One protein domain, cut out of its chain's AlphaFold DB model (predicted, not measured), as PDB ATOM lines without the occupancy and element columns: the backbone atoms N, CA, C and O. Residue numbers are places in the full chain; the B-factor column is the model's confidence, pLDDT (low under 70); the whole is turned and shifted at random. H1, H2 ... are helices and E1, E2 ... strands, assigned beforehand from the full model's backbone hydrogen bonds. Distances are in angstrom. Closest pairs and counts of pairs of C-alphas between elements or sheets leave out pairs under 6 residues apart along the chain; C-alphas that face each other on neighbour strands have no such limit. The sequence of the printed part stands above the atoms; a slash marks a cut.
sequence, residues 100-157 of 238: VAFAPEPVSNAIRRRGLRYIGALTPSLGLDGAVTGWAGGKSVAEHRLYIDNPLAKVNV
ATOM      1  N   VAL A 100      18.744 -19.243  -8.269       97.81
ATOM      2  CA  VAL A 100      19.695 -19.181  -7.155       97.81
ATOM      3  C   VAL A 100      20.856 -20.123  -7.432       97.81
ATOM      4  O   VAL A 100      20.655 -21.284  -7.791       97.81
ATOM      5  N   ALA A 101      22.076 -19.621  -7.266       97.56
ATOM      6  CA  ALA A 101      23.301 -20.376  -7.463       97.56
ATOM      7  C   ALA A 101      24.295 -20.133  -6.322       97.56
ATOM      8  O   ALA A 101      24.574 -18.998  -5.937       97.56
ATOM      9  N   PHE A 102      24.881 -21.220  -5.827       95.81
ATOM     10  CA  PHE A 102      25.837 -21.207  -4.713       95.81
ATOM     11  C   PHE A 102      27.291 -21.403  -5.162       95.81
ATOM     12  O   PHE A 102      28.196 -21.403  -4.336       95.81
ATOM     13  N   ALA A 103      27.519 -21.598  -6.465       97.00
ATOM     14  CA  ALA A 103      28.837 -21.846  -7.039       97.00
ATOM     15  C   ALA A 103      28.988 -21.169  -8.418       97.00
ATOM     16  O   ALA A 103      27.973 -20.923  -9.087       97.00
ATOM     17  N   PRO A 104      30.228 -20.906  -8.876       97.81
ATOM     18  CA  PRO A 104      30.482 -20.191 -10.129       97.81
ATOM     19  C   PRO A 104      29.979 -20.906 -11.390       97.81
ATOM     20  O   PRO A 104      29.441 -20.272 -12.301       97.81
ATOM     21  N   GLU A 105      30.094 -22.232 -11.462       98.19
ATOM     22  CA  GLU A 105      29.659 -23.011 -12.624       98.19
ATOM     23  C   GLU A 105      28.145 -22.874 -12.878       98.19
ATOM     24  O   GLU A 105      27.771 -22.507 -14.001       98.19
ATOM     25  N   PRO A 106      27.254 -23.090 -11.886       98.19
ATOM     26  CA  PRO A 106      25.831 -22.787 -12.022       98.19
ATOM     27  C   PRO A 106      25.526 -21.348 -12.458       98.19
ATOM     28  O   PRO A 106      24.664 -21.169 -13.319       98.19
ATOM     29  N   VAL A 107      26.250 -20.345 -11.941       98.25
ATOM     30  CA  VAL A 107      26.099 -18.934 -12.355       98.25
ATOM     31  C   VAL A 107      26.377 -18.786 -13.851       98.25
ATOM     32  O   VAL A 107      25.529 -18.310 -14.607       98.25
ATOM     33  N   SER A 108      27.530 -19.283 -14.309       98.00
ATOM     34  CA  SER A 108      27.922 -19.221 -15.723       98.00
ATOM     35  C   SER A 108      26.914 -19.923 -16.644       98.00
ATOM     36  O   SER A 108      26.594 -19.436 -17.729       98.00
ATOM     37  N   ASN A 109      26.360 -21.055 -16.195       98.00
ATOM     38  CA  ASN A 109      25.375 -21.831 -16.937       98.00
ATOM     39  C   ASN A 109      24.036 -21.106 -17.041       98.00
ATOM     40  O   ASN A 109      23.433 -21.116 -18.116       98.00
ATOM     41  N   ALA A 110      23.581 -20.479 -15.955       97.69
ATOM     42  CA  ALA A 110      22.359 -19.689 -15.944       97.69
ATOM     43  C   ALA A 110      22.465 -18.504 -16.913       97.69
ATOM     44  O   ALA A 110      21.581 -18.330 -17.749       97.69
ATOM     45  N   ILE A 111      23.583 -17.772 -16.902       97.75
ATOM     46  CA  ILE A 111      23.809 -16.664 -17.842       97.75
ATOM     47  C   ILE A 111      23.852 -17.174 -19.284       97.75
ATOM     48  O   ILE A 111      23.123 -16.683 -20.140       97.75
ATOM     49  N   ARG A 112      24.666 -18.198 -19.565       97.12
ATOM     50  CA  ARG A 112      24.866 -18.715 -20.927       97.12
ATOM     51  C   ARG A 112      23.594 -19.296 -21.548       97.12
ATOM     52  O   ARG A 112      23.410 -19.180 -22.752       97.12
ATOM     53  N   ARG A 113      22.755 -19.969 -20.755       96.88
ATOM     54  CA  ARG A 113      21.565 -20.679 -21.258       96.88
ATOM     55  C   ARG A 113      20.281 -19.863 -21.170       96.88
ATOM     56  O   ARG A 113      19.347 -20.166 -21.901       96.88
ATOM     57  N   ARG A 114      20.201 -18.906 -20.240       95.94
ATOM     58  CA  ARG A 114      18.960 -18.185 -19.913       95.94
ATOM     59  C   ARG A 114      19.086 -16.665 -20.008       95.94
ATOM     60  O   ARG A 114      18.088 -15.987 -19.827       95.94
ATOM     61  N   GLY A 115      20.284 -16.124 -20.243       95.12
ATOM     62  CA  GLY A 115      20.494 -14.679 -20.375       95.12
ATOM     63  C   GLY A 115      20.331 -13.880 -19.076       95.12
ATOM     64  O   GLY A 115      20.165 -12.669 -19.137       95.12
ATOM     65  N   LEU A 116      20.380 -14.523 -17.903       96.75
ATOM     66  CA  LEU A 116      20.190 -13.864 -16.601       96.75
ATOM     67  C   LEU A 116      21.444 -13.077 -16.198       96.75
ATOM     68  O   LEU A 116      22.302 -13.600 -15.488       96.75
ATOM     69  N   ARG A 117      21.590 -11.859 -16.726       95.62
ATOM     70  CA  ARG A 117      22.815 -11.050 -16.622       95.62
ATOM     71  C   ARG A 117      22.883 -10.136 -15.405       95.62
ATOM     72  O   ARG A 117      23.924  -9.522 -15.209       95.62
ATOM     73  N   TYR A 118      21.853 -10.064 -14.569       97.38
ATOM     74  CA  TYR A 118      21.937  -9.337 -13.305       97.38
ATOM     75  C   TYR A 118      22.130 -10.300 -12.141       97.38
ATOM     76  O   TYR A 118      21.378 -11.266 -11.991       97.38
ATOM     77  N   ILE A 119      23.157 -10.044 -11.331       97.44
ATOM     78  CA  ILE A 119      23.576 -10.911 -10.232       97.44
ATOM     79  C   ILE A 119      23.460 -10.145  -8.915       97.44
ATOM     80  O   ILE A 119      24.325  -9.345  -8.563       97.44
ATOM     81  N   GLY A 120      22.423 -10.450  -8.141       96.06
ATOM     82  CA  GLY A 120      22.248  -9.956  -6.780       96.06
ATOM     83  C   GLY A 120      22.941 -10.824  -5.728       96.06
ATOM     84  O   GLY A 120      23.180 -12.017  -5.952       96.06
ATOM     85  N   ALA A 121      23.296 -10.236  -4.586       95.38
ATOM     86  CA  ALA A 121      23.579 -10.981  -3.349       95.38
ATOM     87  C   ALA A 121      22.265 -11.449  -2.687       95.38
ATOM     88  O   ALA A 121      21.188 -11.200  -3.215       95.38
ATOM     89  N   LEU A 122      22.293 -12.104  -1.522       94.50
ATOM     90  CA  LEU A 122      21.039 -12.411  -0.816       94.50
ATOM     91  C   LEU A 122      20.383 -11.149  -0.233       94.50
ATOM     92  O   LEU A 122      19.172 -10.964  -0.361       94.50
ATOM     93  N   THR A 123      21.200 -10.250   0.316       93.31
ATOM     94  CA  THR A 123      20.781  -8.951   0.857       93.31
ATOM     95  C   THR A 123      21.185  -7.813  -0.096       93.31
ATOM     96  O   THR A 123      22.366  -7.699  -0.439       93.31
ATOM     97  N   PRO A 124      20.241  -6.977  -0.569       86.00
ATOM     98  CA  PRO A 124      20.550  -5.804  -1.393       86.00
ATOM     99  C   PRO A 124      21.396  -4.750  -0.670       86.00
ATOM    100  O   PRO A 124      22.142  -4.018  -1.318       86.00
ATOM    101  N   SER A 125      21.328  -4.683   0.666       84.56
ATOM    102  CA  SER A 125      22.043  -3.659   1.441       84.56
ATOM    103  C   SER A 125      23.567  -3.804   1.399       84.56
ATOM    104  O   SER A 125      24.271  -2.848   1.702       84.56
ATOM    105  N   LEU A 126      24.097  -4.952   0.953       89.56
ATOM    106  CA  LEU A 126      25.539  -5.124   0.738       89.56
ATOM    107  C   LEU A 126      26.076  -4.353  -0.476       89.56
ATOM    108  O   LEU A 126      27.290  -4.280  -0.641       89.56
ATOM    109  N   GLY A 127      25.211  -3.833  -1.355       89.12
ATOM    110  CA  GLY A 127      25.648  -3.082  -2.536       89.12
ATOM    111  C   GLY A 127      26.459  -3.913  -3.537       89.12
ATOM    112  O   GLY A 127      27.246  -3.366  -4.302       89.12
ATOM    113  N   LEU A 128      26.293  -5.240  -3.522       93.88
ATOM    114  CA  LEU A 128      27.039  -6.179  -4.373       93.88
ATOM    115  C   LEU A 128      26.306  -6.538  -5.669       93.88
ATOM    116  O   LEU A 128      26.766  -7.414  -6.408       93.88
ATOM    117  N   ASP A 129      25.151  -5.934  -5.909       94.62
ATOM    118  CA  ASP A 129      24.315  -6.249  -7.054       94.62
ATOM    119  C   ASP A 129      24.828  -5.554  -8.314       94.62
ATOM    120  O   ASP A 129      25.271  -4.407  -8.272       94.62
ATOM    121  N   GLY A 130      24.728  -6.224  -9.459       94.88
ATOM    122  CA  GLY A 130      25.123  -5.600 -10.713       94.88
ATOM    123  C   GLY A 130      24.878  -6.455 -11.941       94.88
ATOM    124  O   GLY A 130      24.718  -7.678 -11.867       94.88
ATOM    125  N   ALA A 131      24.866  -5.778 -13.087       95.81
ATOM    126  CA  ALA A 131      24.857  -6.414 -14.389       95.81
ATOM    127  C   ALA A 131      26.255  -6.927 -14.760       95.81
ATOM    128  O   ALA A 131      27.275  -6.314 -14.438       95.81
ATOM    129  N   VAL A 132      26.303  -8.049 -15.477       96.38
ATOM    130  CA  VAL A 132      27.531  -8.611 -16.040       96.38
ATOM    131  C   VAL A 132      27.438  -8.716 -17.556       96.38
ATOM    132  O   VAL A 132      26.400  -9.046 -18.124       96.38
ATOM    133  N   THR A 133      28.567  -8.502 -18.226       91.50
ATOM    134  CA  THR A 133      28.649  -8.492 -19.696       91.50
ATOM    135  C   THR A 133      28.375  -9.858 -20.333       91.50
ATOM    136  O   THR A 133      27.910  -9.940 -21.467       91.50
ATOM    137  N   GLY A 134      28.646 -10.951 -19.614       95.19
ATOM    138  CA  GLY A 134      28.446 -12.306 -20.115       95.19
ATOM    139  C   GLY A 134      28.790 -13.381 -19.090       95.19
ATOM    140  O   GLY A 134      29.132 -13.099 -17.942       95.19
ATOM    141  N   TRP A 135      28.711 -14.642 -19.518       97.06
ATOM    142  CA  TRP A 135      28.851 -15.801 -18.630       97.06
ATOM    143  C   TRP A 135      30.216 -15.877 -17.930       97.06
ATOM    144  O   TRP A 135      30.272 -16.303 -16.780       97.06
ATOM    145  N   ALA A 136      31.298 -15.447 -18.592       96.69
ATOM    146  CA  ALA A 136      32.639 -15.419 -18.007       96.69
ATOM    147  C   ALA A 136      32.751 -14.346 -16.913       96.69
ATOM    148  O   ALA A 136      33.267 -14.623 -15.834       96.69
ATOM    149  N   GLY A 137      32.189 -13.157 -17.160       96.50
ATOM    150  CA  GLY A 137      32.116 -12.085 -16.165       96.50
ATOM    151  C   GLY A 137      31.305 -12.504 -14.940       96.50
ATOM    152  O   GLY A 137      31.769 -12.363 -13.815       96.50
ATOM    153  N   GLY A 138      30.139 -13.122 -15.147       97.25
ATOM    154  CA  GLY A 138      29.342 -13.639 -14.034       97.25
ATOM    155  C   GLY A 138      30.021 -14.763 -13.256       97.25
ATOM    156  O   GLY A 138      29.937 -14.784 -12.031       97.25
ATOM    157  N   LYS A 139      30.747 -15.661 -13.939       97.94
ATOM    158  CA  LYS A 139      31.574 -16.673 -13.269       97.94
ATOM    159  C   LYS A 139      32.627 -16.015 -12.369       97.94
ATOM    160  O   LYS A 139      32.716 -16.381 -11.203       97.94
ATOM    161  N   SER A 140      33.350 -15.019 -12.878       97.19
ATOM    162  CA  SER A 140      34.372 -14.291 -12.116       97.19
ATOM    163  C   SER A 140      33.790 -13.565 -10.895       97.19
ATOM    164  O   SER A 140      34.344 -13.661  -9.803       97.19
ATOM    165  N   VAL A 141      32.629 -12.911 -11.034       96.94
ATOM    166  CA  VAL A 141      31.921 -12.300  -9.891       96.94
ATOM    167  C   VAL A 141      31.596 -13.347  -8.824       96.94
ATOM    168  O   VAL A 141      31.836 -13.121  -7.637       96.94
ATOM    169  N   ALA A 142      31.081 -14.508  -9.233       97.25
ATOM    170  CA  ALA A 142      30.755 -15.590  -8.312       97.25
ATOM    171  C   ALA A 142      32.001 -16.185  -7.631       97.25
ATOM    172  O   ALA A 142      31.936 -16.512  -6.450       97.25
ATOM    173  N   GLU A 143      33.131 -16.289  -8.336       97.38
ATOM    174  CA  GLU A 143      34.419 -16.706  -7.763       97.38
ATOM    175  C   GLU A 143      34.900 -15.719  -6.697       97.38
ATOM    176  O   GLU A 143      35.230 -16.135  -5.589       97.38
ATOM    177  N   HIS A 144      34.870 -14.412  -6.977       96.00
ATOM    178  CA  HIS A 144      35.256 -13.392  -5.998       96.00
ATOM    179  C   HIS A 144      34.367 -13.411  -4.751       96.00
ATOM    180  O   HIS A 144      34.868 -13.262  -3.637       96.00
ATOM    181  N   ARG A 145      33.062 -13.669  -4.905       95.44
ATOM    182  CA  ARG A 145      32.132 -13.771  -3.771       95.44
ATOM    183  C   ARG A 145      32.459 -14.924  -2.819       95.44
ATOM    184  O   ARG A 145      32.188 -14.794  -1.630       95.44
ATOM    185  N   LEU A 146      33.079 -16.015  -3.281       93.69
ATOM    186  CA  LEU A 146      33.492 -17.118  -2.395       93.69
ATOM    187  C   LEU A 146      34.518 -16.678  -1.339       93.69
ATOM    188  O   LEU A 146      34.511 -17.228  -0.232       93.69
ATOM    189  N   TYR A 147      35.342 -15.680  -1.672       93.50
ATOM    190  CA  TYR A 147      36.372 -15.103  -0.804       93.50
ATOM    191  C   TYR A 147      35.859 -13.985   0.111       93.50
ATOM    192  O   TYR A 147      36.610 -13.505   0.952       93.50
ATOM    193  N   ILE A 148      34.598 -13.563  -0.025       93.81
ATOM    194  CA  ILE A 148      33.989 -12.603   0.900       93.81
ATOM    195  C   ILE A 148      33.620 -13.342   2.188       93.81
ATOM    196  O   ILE A 148      32.938 -14.363   2.138       93.81
ATOM    197  N   ASP A 149      34.019 -12.832   3.351       93.06
ATOM    198  CA  ASP A 149      33.739 -13.499   4.632       93.06
ATOM    199  C   ASP A 149      32.241 -13.569   4.955       93.06
ATOM    200  O   ASP A 149      31.769 -14.544   5.543       93.06
ATOM    201  N   ASN A 150      31.466 -12.575   4.516       91.44
ATOM    202  CA  ASN A 150      30.028 -12.533   4.741       91.44
ATOM    203  C   ASN A 150      29.304 -13.660   3.964       91.44
ATOM    204  O   ASN A 150      29.283 -13.640   2.728       91.44
ATOM    205  N   PRO A 151      28.635 -14.614   4.644       92.06
ATOM    206  CA  PRO A 151      27.956 -15.727   3.980       92.06
ATOM    207  C   PRO A 151      26.792 -15.282   3.081       92.06
ATOM    208  O   PRO A 151      26.505 -15.943   2.083       92.06
ATOM    209  N   LEU A 152      26.150 -14.146   3.372       92.81
ATOM    210  CA  LEU A 152      25.041 -13.619   2.572       92.81
ATOM    211  C   LEU A 152      25.498 -13.104   1.197       92.81
ATOM    212  O   LEU A 152      24.697 -13.041   0.262       92.81
ATOM    213  N   ALA A 153      26.786 -12.778   1.054       93.38
ATOM    214  CA  ALA A 153      27.390 -12.391  -0.219       93.38
ATOM    215  C   ALA A 153      27.646 -13.591  -1.147       93.38
ATOM    216  O   ALA A 153      27.796 -13.408  -2.353       93.38
ATOM    217  N   LYS A 154      27.687 -14.821  -0.610       95.00
ATOM    218  CA  LYS A 154      28.026 -16.045  -1.365       95.00
ATOM    219  C   LYS A 154      26.850 -16.627  -2.147       95.00
ATOM    220  O   LYS A 154      27.044 -17.467  -3.025       95.00
ATOM    221  N   VAL A 155      25.630 -16.193  -1.843       96.75
ATOM    222  CA  VAL A 155      24.422 -16.613  -2.556       96.75
ATOM    223  C   VAL A 155      24.208 -15.692  -3.750       96.75
ATOM    224  O   VAL A 155      24.022 -14.487  -3.592       96.75
ATOM    225  N   ASN A 156      24.218 -16.262  -4.953       97.62
ATOM    226  CA  ASN A 156      24.007 -15.516  -6.187       97.62
ATOM    227  C   ASN A 156      22.546 -15.643  -6.605       97.62
ATOM    228  O   ASN A 156      22.078 -16.742  -6.910       97.62
ATOM    229  N   VAL A 157      21.839 -14.518  -6.627       98.12
ATOM    230  CA  VAL A 157      20.457 -14.421  -7.098       98.12
ATOM    231  C   VAL A 157      20.489 -13.833  -8.502       98.12
ATOM    232  O   VAL A 157      20.773 -12.653  -8.674       98.12
TER     233      VAL A 157
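This is residues 100 to 157 of the 238 residues of an uncharacterized protein of Thermocladium modestius (UniProt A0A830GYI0). Two helices, H1 and H2, lie side by side and run opposite ways, while the short strand E1 and the loop that follows it lie to one side of this pair. Residues 130 to 131 in that loop fold back along E1, and the two ends, residues 100 to 101 and 156 to 157, come together as another short antiparallel pairing. The printed part has 58 residues, with two named helices and one named strand in the order H1, E1, H2. The class is mostly helix, though under half of the residues are in named elements. The whole is compact, with a radius of gyration of the C-alphas of 10.1 A, and elongated, spanning 28 by 17 by 16 A.

H1, residues 104 to 114, and H2, residues 135 to 146, touch, with the C-alphas of Ser 108 and Trp 135 closest at 4.6 A. Their lines stand at a shallow tilt of 31 degrees, opposite ways. E1, residues 118 to 120, is apart from H1. The closest C-alphas of E1 and H2 are those of Ile 119 and Gly 138, 7.4 A apart. E1 pairs with no named strand, but its residues 118 to 119 pair antiparallel with residues 130 to 131. Every O i to N i+4 pair is within hydrogen-bond range in H1 and H2.

H1 begins at C-alpha 104 (30.482, -20.191, -10.129) and is 15.2 A long. E1 is 6.6 A long. H2 is 16.9 A long and ends at C-alpha 146 (33.492, -17.118, -2.395).

The C-alphas of Arg 113 and Asp 149 are the two farthest apart, at 29.5 A, while those of Val 100 and Val 157 are 4.8 A apart. The printed part has no cut. The link from H1 to E1 is tight, and that from E1 to H2, residues 121 to 134, is long. Mean pLDDT of the printed part is 95.4, and no printed residue is under 70.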